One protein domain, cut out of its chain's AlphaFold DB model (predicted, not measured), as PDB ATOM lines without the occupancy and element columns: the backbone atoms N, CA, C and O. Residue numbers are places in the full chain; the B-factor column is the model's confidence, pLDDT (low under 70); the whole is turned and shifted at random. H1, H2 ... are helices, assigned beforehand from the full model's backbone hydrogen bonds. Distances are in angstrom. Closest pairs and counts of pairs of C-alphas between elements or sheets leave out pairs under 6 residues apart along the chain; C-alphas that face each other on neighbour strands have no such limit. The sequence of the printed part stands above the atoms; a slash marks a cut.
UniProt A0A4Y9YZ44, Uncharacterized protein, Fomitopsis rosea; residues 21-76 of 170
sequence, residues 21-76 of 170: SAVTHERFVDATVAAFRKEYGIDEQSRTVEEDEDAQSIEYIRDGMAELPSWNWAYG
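What this domain is: This is residues 21 to 76 of the 170 residues of an uncharacterized protein of Fomitopsis rosea (UniProt A0A4Y9YZ44). The longest helix, H1, stands alone at one end of an open, dumbbell-like frame, and the long link of residues 41 to 52 leads across to the short helices H2, H3 and H4 at the other end. Between the two ends runs the link of residues 41 to 52, whose C-alphas lie 7 to 21 A from the mean of all C-alphas, and no named helix lies there. The 56 printed residues hold four named helices, in the order H1 H2 H3 H4, and no named strand: all helix, extended, with a radius of gyration of the C-alphas of 16.8 A and spans of 39 by 29 by 20 A.

How they stand to each other: Look first at H1, residues 25 to 40; it is apart from H2, residues 53 to 57, from H3, residues 59 to 67, and from H4, residues 71 to 74. H2 and H3 only just touch, only at the corner by their link, with 3 pairs of C-alphas within 8 A; the closest, of Gln 56 and Arg 62, are 5.1 A apart. H3 and H4 are close but not clearly touching, the closest C-alphas, of Glu 67 and Trp 73, being 6.6 A apart. In H1, H2 and H3 every O i to N i+4 pair is within hydrogen-bond range; H4 is too short for one.

Where its parts are: Find C-alpha 25 at (105.827, -3.549, 1.241); from there H1 runs 22.6 A to C-alpha 40. H3 spans 12.0 A, and H4 ends at C-alpha 74, (122.000, -9.732, -19.149).

The domain as a whole: The C-alphas farthest apart, of Gly 41 and Trp 71, are 42.1 A apart. The printed part has no cut, and no printed residue is under 70 in pLDDT.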
ATOM      1  N   SER A  21     102.030 -11.512   9.706       95.19
ATOM      2  CA  SER A  21     101.175 -11.468   8.514       95.19
ATOM      3  C   SER A  21     100.749 -10.056   8.115       95.19
ATOM      4  O   SER A  21     100.282  -9.859   6.997       95.19
ATOM      5  N   ALA A  22     100.879  -9.077   9.012       95.25
ATOM      6  CA  ALA A  22     100.548  -7.688   8.734       95.25
ATOM      7  C   ALA A  22     101.699  -6.925   8.056       95.25
ATOM      8  O   ALA A  22     101.532  -5.742   7.753       95.25
ATOM      9  N   VAL A  23     102.864  -7.547   7.836       96.56
ATOM     10  CA  VAL A  23     103.955  -6.940   7.062       96.56
ATOM     11  C   VAL A  23     103.521  -6.782   5.604       96.56
ATOM     12  O   VAL A  23     103.164  -7.755   4.934       96.56
ATOM     13  N   THR A  24     103.593  -5.543   5.118       97.62
ATOM     14  CA  THR A  24     103.399  -5.166   3.711       97.62
ATOM     15  C   THR A  24     104.659  -4.485   3.183       97.62
ATOM     16  O   THR A  24     105.557  -4.142   3.961       97.62
ATOM     17  N   HIS A  25     104.734  -4.290   1.865       95.94
ATOM     18  CA  HIS A  25     105.827  -3.549   1.241       95.94
ATOM     19  C   HIS A  25     105.936  -2.128   1.815       95.94
ATOM     20  O   HIS A  25     107.010  -1.724   2.251       95.94
ATOM     21  N   GLU A  26     104.812  -1.420   1.915       95.94
ATOM     22  CA  GLU A  26     104.731  -0.036   2.394       95.94
ATOM     23  C   GLU A  26     105.223   0.066   3.838       95.94
ATOM     24  O   GLU A  26     106.101   0.868   4.141       95.94
ATOM     25  N   ARG A  27     104.748  -0.823   4.723       95.88
ATOM     26  CA  ARG A  27     105.183  -0.837   6.130       95.88
ATOM     27  C   ARG A  27     106.677  -1.113   6.279       95.88
ATOM     28  O   ARG A  27     107.297  -0.589   7.202       95.88
ATOM     29  N   PHE A  28     107.244  -1.953   5.412       96.31
ATOM     30  CA  PHE A  28     108.681  -2.214   5.404       96.31
ATOM     31  C   PHE A  28     109.462  -0.975   4.956       96.31
ATOM     32  O   PHE A  28     110.374  -0.554   5.666       96.31
ATOM     33  N   VAL A  29     109.068  -0.357   3.839       95.50
ATOM     34  CA  VAL A  29     109.698   0.865   3.316       95.50
ATOM     35  C   VAL A  29     109.639   1.996   4.344       95.50
ATOM     36  O   VAL A  29     110.675   2.588   4.645       95.50
ATOM     37  N   ASP A  30     108.478   2.241   4.958       94.62
ATOM     38  CA  ASP A  30     108.302   3.273   5.988       94.62
ATOM     39  C   ASP A  30     109.237   3.054   7.186       94.62
ATOM     40  O   ASP A  30     109.885   3.989   7.667       94.62
ATOM     41  N   ALA A  31     109.350   1.806   7.654       95.62
ATOM     42  CA  ALA A  31     110.246   1.450   8.749       95.62
ATOM     43  C   ALA A  31     111.724   1.654   8.373       95.62
ATOM     44  O   ALA A  31     112.497   2.171   9.186       95.62
ATOM     45  N   THR A  32     112.121   1.298   7.147       95.75
ATOM     46  CA  THR A  32     113.479   1.523   6.630       95.75
ATOM     47  C   THR A  32     113.803   3.012   6.522       95.75
ATOM     48  O   THR A  32     114.863   3.433   6.987       95.75
ATOM     49  N   VAL A  33     112.893   3.828   5.980       94.94
ATOM     50  CA  VAL A  33     113.068   5.286   5.877       94.94
ATOM     51  C   VAL A  33     113.200   5.913   7.264       94.94
ATOM     52  O   VAL A  33     114.102   6.718   7.489       94.94
ATOM     53  N   ALA A  34     112.350   5.526   8.220       95.44
ATOM     54  CA  ALA A  34     112.424   6.029   9.591       95.44
ATOM     55  C   ALA A  34     113.757   5.673  10.272       95.44
ATOM     56  O   ALA A  34     114.352   6.522  10.941       95.44
ATOM     57  N   ALA A  35     114.249   4.444  10.083       96.88
ATOM     58  CA  ALA A  35     115.544   4.017  10.607       96.88
ATOM     59  C   ALA A  35     116.707   4.800   9.976       96.88
ATOM     60  O   ALA A  35     117.572   5.285  10.700       96.88
ATOM     61  N   PHE A  36     116.690   4.988   8.654       96.19
ATOM     62  CA  PHE A  36     117.698   5.767   7.929       96.19
ATOM     63  C   PHE A  36     117.734   7.229   8.394       96.19
ATOM     64  O   PHE A  36     118.794   7.749   8.733       96.19
ATOM     65  N   ARG A  37     116.570   7.880   8.496       95.94
ATOM     66  CA  ARG A  37     116.453   9.257   9.001       95.94
ATOM     67  C   ARG A  37     117.028   9.410  10.402       95.94
ATOM     68  O   ARG A  37     117.764  10.355  10.667       95.94
ATOM     69  N   LYS A  38     116.721   8.461  11.288       96.81
ATOM     70  CA  LYS A  38     117.239   8.451  12.658       96.81
ATOM     71  C   LYS A  38     118.763   8.318  12.697       96.81
ATOM     72  O   LYS A  38     119.388   8.997  13.503       96.81
ATOM     73  N   GLU A  39     119.334   7.451  11.865       97.81
ATOM     74  CA  GLU A  39     120.781   7.202  11.823       97.81
ATOM     75  C   GLU A  39     121.557   8.424  11.315       97.81
ATOM     76  O   GLU A  39     122.566   8.808  11.900       97.81
ATOM     77  N   TYR A  40     121.062   9.063  10.253       97.06
ATOM     78  CA  TYR A  40     121.781  10.140   9.567       97.06
ATOM     79  C   TYR A  40     121.308  11.554   9.934       97.06
ATOM     80  O   TYR A  40     121.884  12.525   9.453       97.06
ATOM     81  N   GLY A  41     120.284  11.692  10.783       96.19
ATOM     82  CA  GLY A  41     119.729  12.992  11.175       96.19
ATOM     83  C   GLY A  41     119.053  13.746  10.024       96.19
ATOM     84  O   GLY A  41     119.094  14.970   9.995       96.19
ATOM     85  N   ILE A  42     118.472  13.009   9.078       94.12
ATOM     86  CA  ILE A  42     117.818  13.514   7.859       94.12
ATOM     87  C   ILE A  42     116.316  13.649   8.130       94.12
ATOM     88  O   ILE A  42     115.711  12.735   8.697       94.12
ATOM     89  N   ASP A  43     115.695  14.747   7.707       91.31
ATOM     90  CA  ASP A  43     114.248  14.978   7.859       91.31
ATOM     91  C   ASP A  43     113.527  15.289   6.539       91.31
ATOM     92  O   ASP A  43     112.299  15.404   6.501       91.31
ATOM     93  N   GLU A  44     114.274  15.330   5.438       91.38
ATOM     94  CA  GLU A  44     113.785  15.731   4.135       91.38
ATOM     95  C   GLU A  44     112.691  14.790   3.620       91.38
ATOM     96  O   GLU A  44     112.680  13.573   3.866       91.38
ATOM     97  N   GLN A  45     111.754  15.362   2.861       88.56
ATOM     98  CA  GLN A  45     110.716  14.585   2.193       88.56
ATOM     99  C   GLN A  45     111.335  13.643   1.158       88.56
ATOM    100  O   GLN A  45     112.191  14.034   0.360       88.56
ATOM    101  N   SER A  46     110.866  12.394   1.163       87.00
ATOM    102  CA  SER A  46     111.209  11.421   0.132       87.00
ATOM    103  C   SER A  46     110.687  11.901  -1.215       87.00
ATOM    104  O   SER A  46     109.550  12.363  -1.315       87.00
ATOM    105  N   ARG A  47     111.507  11.756  -2.254       87.06
ATOM    106  CA  ARG A  47     111.083  11.989  -3.633       87.06
ATOM    107  C   ARG A  47     110.715  10.656  -4.260       87.06
ATOM    108  O   ARG A  47     111.529   9.737  -4.246       87.06
ATOM    109  N   THR A  48     109.507  10.571  -4.799       85.88
ATOM    110  CA  THR A  48     109.127   9.468  -5.681       85.88
ATOM    111  C   THR A  48     109.806   9.688  -7.026       85.88
ATOM    112  O   THR A  48     109.808  10.806  -7.537       85.88
ATOM    113  N   VAL A  49     110.413   8.635  -7.565       85.00
ATOM    114  CA  VAL A  49     110.977   8.623  -8.914       85.00
ATOM    115  C   VAL A  49     110.184   7.591  -9.696       85.00
ATOM    116  O   VAL A  49     110.125   6.432  -9.283       85.00
ATOM    117  N   GLU A  50     109.557   8.023 -10.782       84.12
ATOM    118  CA  GLU A  50     108.828   7.155 -11.705       84.12
ATOM    119  C   GLU A  50     109.554   7.108 -13.050       84.12
ATOM    120  O   GLU A  50     110.396   7.956 -13.354       84.12
ATOM    121  N   GLU A  51     109.263   6.083 -13.846       80.00
ATOM    122  CA  GLU A  51     109.746   6.008 -15.222       80.00
ATOM    123  C   GLU A  51     108.841   6.873 -16.112       80.00
ATOM    124  O   GLU A  51     107.916   6.381 -16.757       80.00
ATOM    125  N   ASP A  52     109.071   8.184 -16.080       83.62
ATOM    126  CA  ASP A  52     108.319   9.188 -16.831       83.62
ATOM    127  C   ASP A  52     109.147   9.816 -17.971       83.62
ATOM    128  O   ASP A  52     110.321   9.493 -18.188       83.62
ATOM    129  N   GLU A  53     108.515  10.702 -18.750       80.69
ATOM    130  CA  GLU A  53     109.179  11.404 -19.858       80.69
ATOM    131  C   GLU A  53     110.373  12.244 -19.374       80.69
ATOM    132  O   GLU A  53     111.370  12.360 -20.091       80.69
ATOM    133  N   ASP A  54     110.319  12.770 -18.146       80.94
ATOM    134  CA  ASP A  54     111.404  13.549 -17.550       80.94
ATOM    135  C   ASP A  54     112.613  12.653 -17.239       80.94
ATOM    136  O   ASP A  54     113.746  13.002 -17.585       80.94
ATOM    137  N   ALA A  55     112.400  11.462 -16.678       79.75
ATOM    138  CA  ALA A  55     113.444  10.466 -16.461       79.75
ATOM    139  C   ALA A  55     114.053   9.982 -17.788       79.75
ATOM    140  O   ALA A  55     115.276   9.881 -17.905       79.75
ATOM    141  N   GLN A  56     113.229   9.745 -18.816       79.69
ATOM    142  CA  GLN A  56     113.695   9.337 -20.149       79.69
ATOM    143  C   GLN A  56     114.383  10.466 -20.933       79.69
ATOM    144  O   GLN A  56     115.151  10.194 -21.861       79.69
ATOM    145  N   SER A  57     114.160  11.729 -20.563       86.94
ATOM    146  CA  SER A  57     114.867  12.875 -21.147       86.94
ATOM    147  C   SER A  57     116.343  12.938 -20.733       86.94
ATOM    148  O   SER A  57     117.164  13.548 -21.423       86.94
ATOM    149  N   ILE A  58     116.706  12.272 -19.630       91.38
ATOM    150  CA  ILE A  58     118.083  12.171 -19.152       91.38
ATOM    151  C   ILE A  58     118.790  11.068 -19.943       91.38
ATOM    152  O   ILE A  58     118.554   9.880 -19.731       91.38
ATOM    153  N   GLU A  59     119.712  11.469 -20.820       93.12
ATOM    154  CA  GLU A  59     120.465  10.574 -21.713       93.12
ATOM    155  C   GLU A  59     121.065   9.360 -20.989       93.12
ATOM    156  O   GLU A  59     120.861   8.232 -21.421       93.12
ATOM    157  N   TYR A  60     121.701   9.568 -19.833       92.81
ATOM    158  CA  TYR A  60     122.275   8.476 -19.044       92.81
ATOM    159  C   TYR A  60     121.239   7.434 -18.585       92.81
ATOM    160  O   TYR A  60     121.515   6.237 -18.620       92.81
ATOM    161  N   ILE A  61     120.047   7.877 -18.164       90.25
ATOM    162  CA  ILE A  61     118.977   6.973 -17.719       90.25
ATOM    163  C   ILE A  61     118.430   6.211 -18.920       90.25
ATOM    164  O   ILE A  61     118.336   4.990 -18.871       90.25
ATOM    165  N   ARG A  62     118.120   6.914 -20.011       90.62
ATOM    166  CA  ARG A  62     117.618   6.308 -21.247       90.62
ATOM    167  C   ARG A  62     118.577   5.251 -21.792       90.62
ATOM    168  O   ARG A  62     118.147   4.149 -22.126       90.62
ATOM    169  N   ASP A  63     119.861   5.578 -21.871       92.56
ATOM    170  CA  ASP A  63     120.875   4.683 -22.418       92.56
ATOM    171  C   ASP A  63     121.076   3.469 -21.499       92.56
ATOM    172  O   ASP A  63     121.114   2.337 -21.983       92.56
ATOM    173  N   GLY A  64     121.088   3.675 -20.176       91.25
ATOM    174  CA  GLY A  64     121.114   2.585 -19.201       91.25
ATOM    175  C   GLY A  64     119.890   1.674 -19.310       91.25
ATOM    176  O   GLY A  64     120.031   0.456 -19.390       91.25
ATOM    177  N   MET A  65     118.685   2.240 -19.400       90.50
ATOM    178  CA  MET A  65     117.440   1.477 -19.563       90.50
ATOM    179  C   MET A  65     117.407   0.679 -20.871       90.50
ATOM    180  O   MET A  65     116.870  -0.426 -20.896       90.50
ATOM    181  N   ALA A  66     118.017   1.191 -21.943       91.00
ATOM    182  CA  ALA A  66     118.182   0.459 -23.196       91.00
ATOM    183  C   ALA A  66     119.254  -0.649 -23.107       91.00
ATOM    184  O   ALA A  66     119.119  -1.693 -23.749       91.00
ATOM    185  N   GLU A  67     120.310  -0.448 -22.315       92.81
ATOM    186  CA  GLU A  67     121.405  -1.408 -22.133       92.81
ATOM    187  C   GLU A  67     121.024  -2.587 -21.228       92.81
ATOM    188  O   GLU A  67     121.370  -3.725 -21.547       92.81
ATOM    189  N   LEU A  68     120.297  -2.351 -20.131       91.81
ATOM    190  CA  LEU A  68     119.935  -3.373 -19.138       91.81
ATOM    191  C   LEU A  68     119.274  -4.643 -19.728       91.81
ATOM    192  O   LEU A  68     119.664  -5.741 -19.325       91.81
ATOM    193  N   PRO A  69     118.318  -4.565 -20.679       91.56
ATOM    194  CA  PRO A  69     117.741  -5.753 -21.312       91.56
ATOM    195  C   PRO A  69     118.613  -6.323 -22.442       91.56
ATOM    196  O   PRO A  69     118.289  -7.374 -23.003       91.56
ATOM    197  N   SER A  70     119.699  -5.647 -22.825       93.94
ATOM    198  CA  SER A  70     120.575  -6.115 -23.894       93.94
ATOM    199  C   SER A  70     121.257  -7.429 -23.514       93.94
ATOM    200  O   SER A  70     121.594  -7.688 -22.358       93.94
ATOM    201  N   TRP A  71     121.531  -8.261 -24.520       92.62
ATOM    202  CA  TRP A  71     122.221  -9.534 -24.313       92.62
ATOM    203  C   TRP A  71     123.583  -9.359 -23.638       92.62
ATOM    204  O   TRP A  71     123.936 -10.115 -22.734       92.62
ATOM    205  N   ASN A  72     124.340  -8.349 -24.074       91.06
ATOM    206  CA  ASN A  72     125.684  -8.068 -23.574       91.06
ATOM    207  C   ASN A  72     125.688  -7.773 -22.070       91.06
ATOM    208  O   ASN A  72     126.646  -8.132 -21.384       91.06
ATOM    209  N   TRP A  73     124.608  -7.170 -21.568       92.12
ATOM    210  CA  TRP A  73     124.422  -6.924 -20.149       92.12
ATOM    211  C   TRP A  73     123.876  -8.156 -19.420       92.12
ATOM    212  O   TRP A  73     124.527  -8.673 -18.515       92.12
ATOM    213  N   ALA A  74     122.720  -8.668 -19.851       90.12
ATOM    214  CA  ALA A  74     122.000  -9.732 -19.149       90.12
ATOM    215  C   ALA A  74     122.774 -11.064 -19.090       90.12
ATOM    216  O   ALA A  74     122.703 -11.774 -18.089       90.12
ATOM    217  N   TYR A  75     123.525 -11.397 -20.147       89.75
ATOM    218  CA  TYR A  75     124.212 -12.691 -20.296       89.75
ATOM    219  C   TYR A  75     125.662 -12.565 -20.772       89.75
ATOM    220  O   TYR A  75     126.468 -13.481 -20.593       89.75
ATOM    221  N   GLY A  76     126.027 -11.428 -21.365       87.81
ATOM    222  CA  GLY A  76     127.371 -11.184 -21.879       87.81
ATOM    223  C   GLY A  76     128.439 -11.159 -20.788       87.81
ATOM    224  O   GLY A  76     129.605 -11.392 -21.083       87.81
TER     225      GLY A  76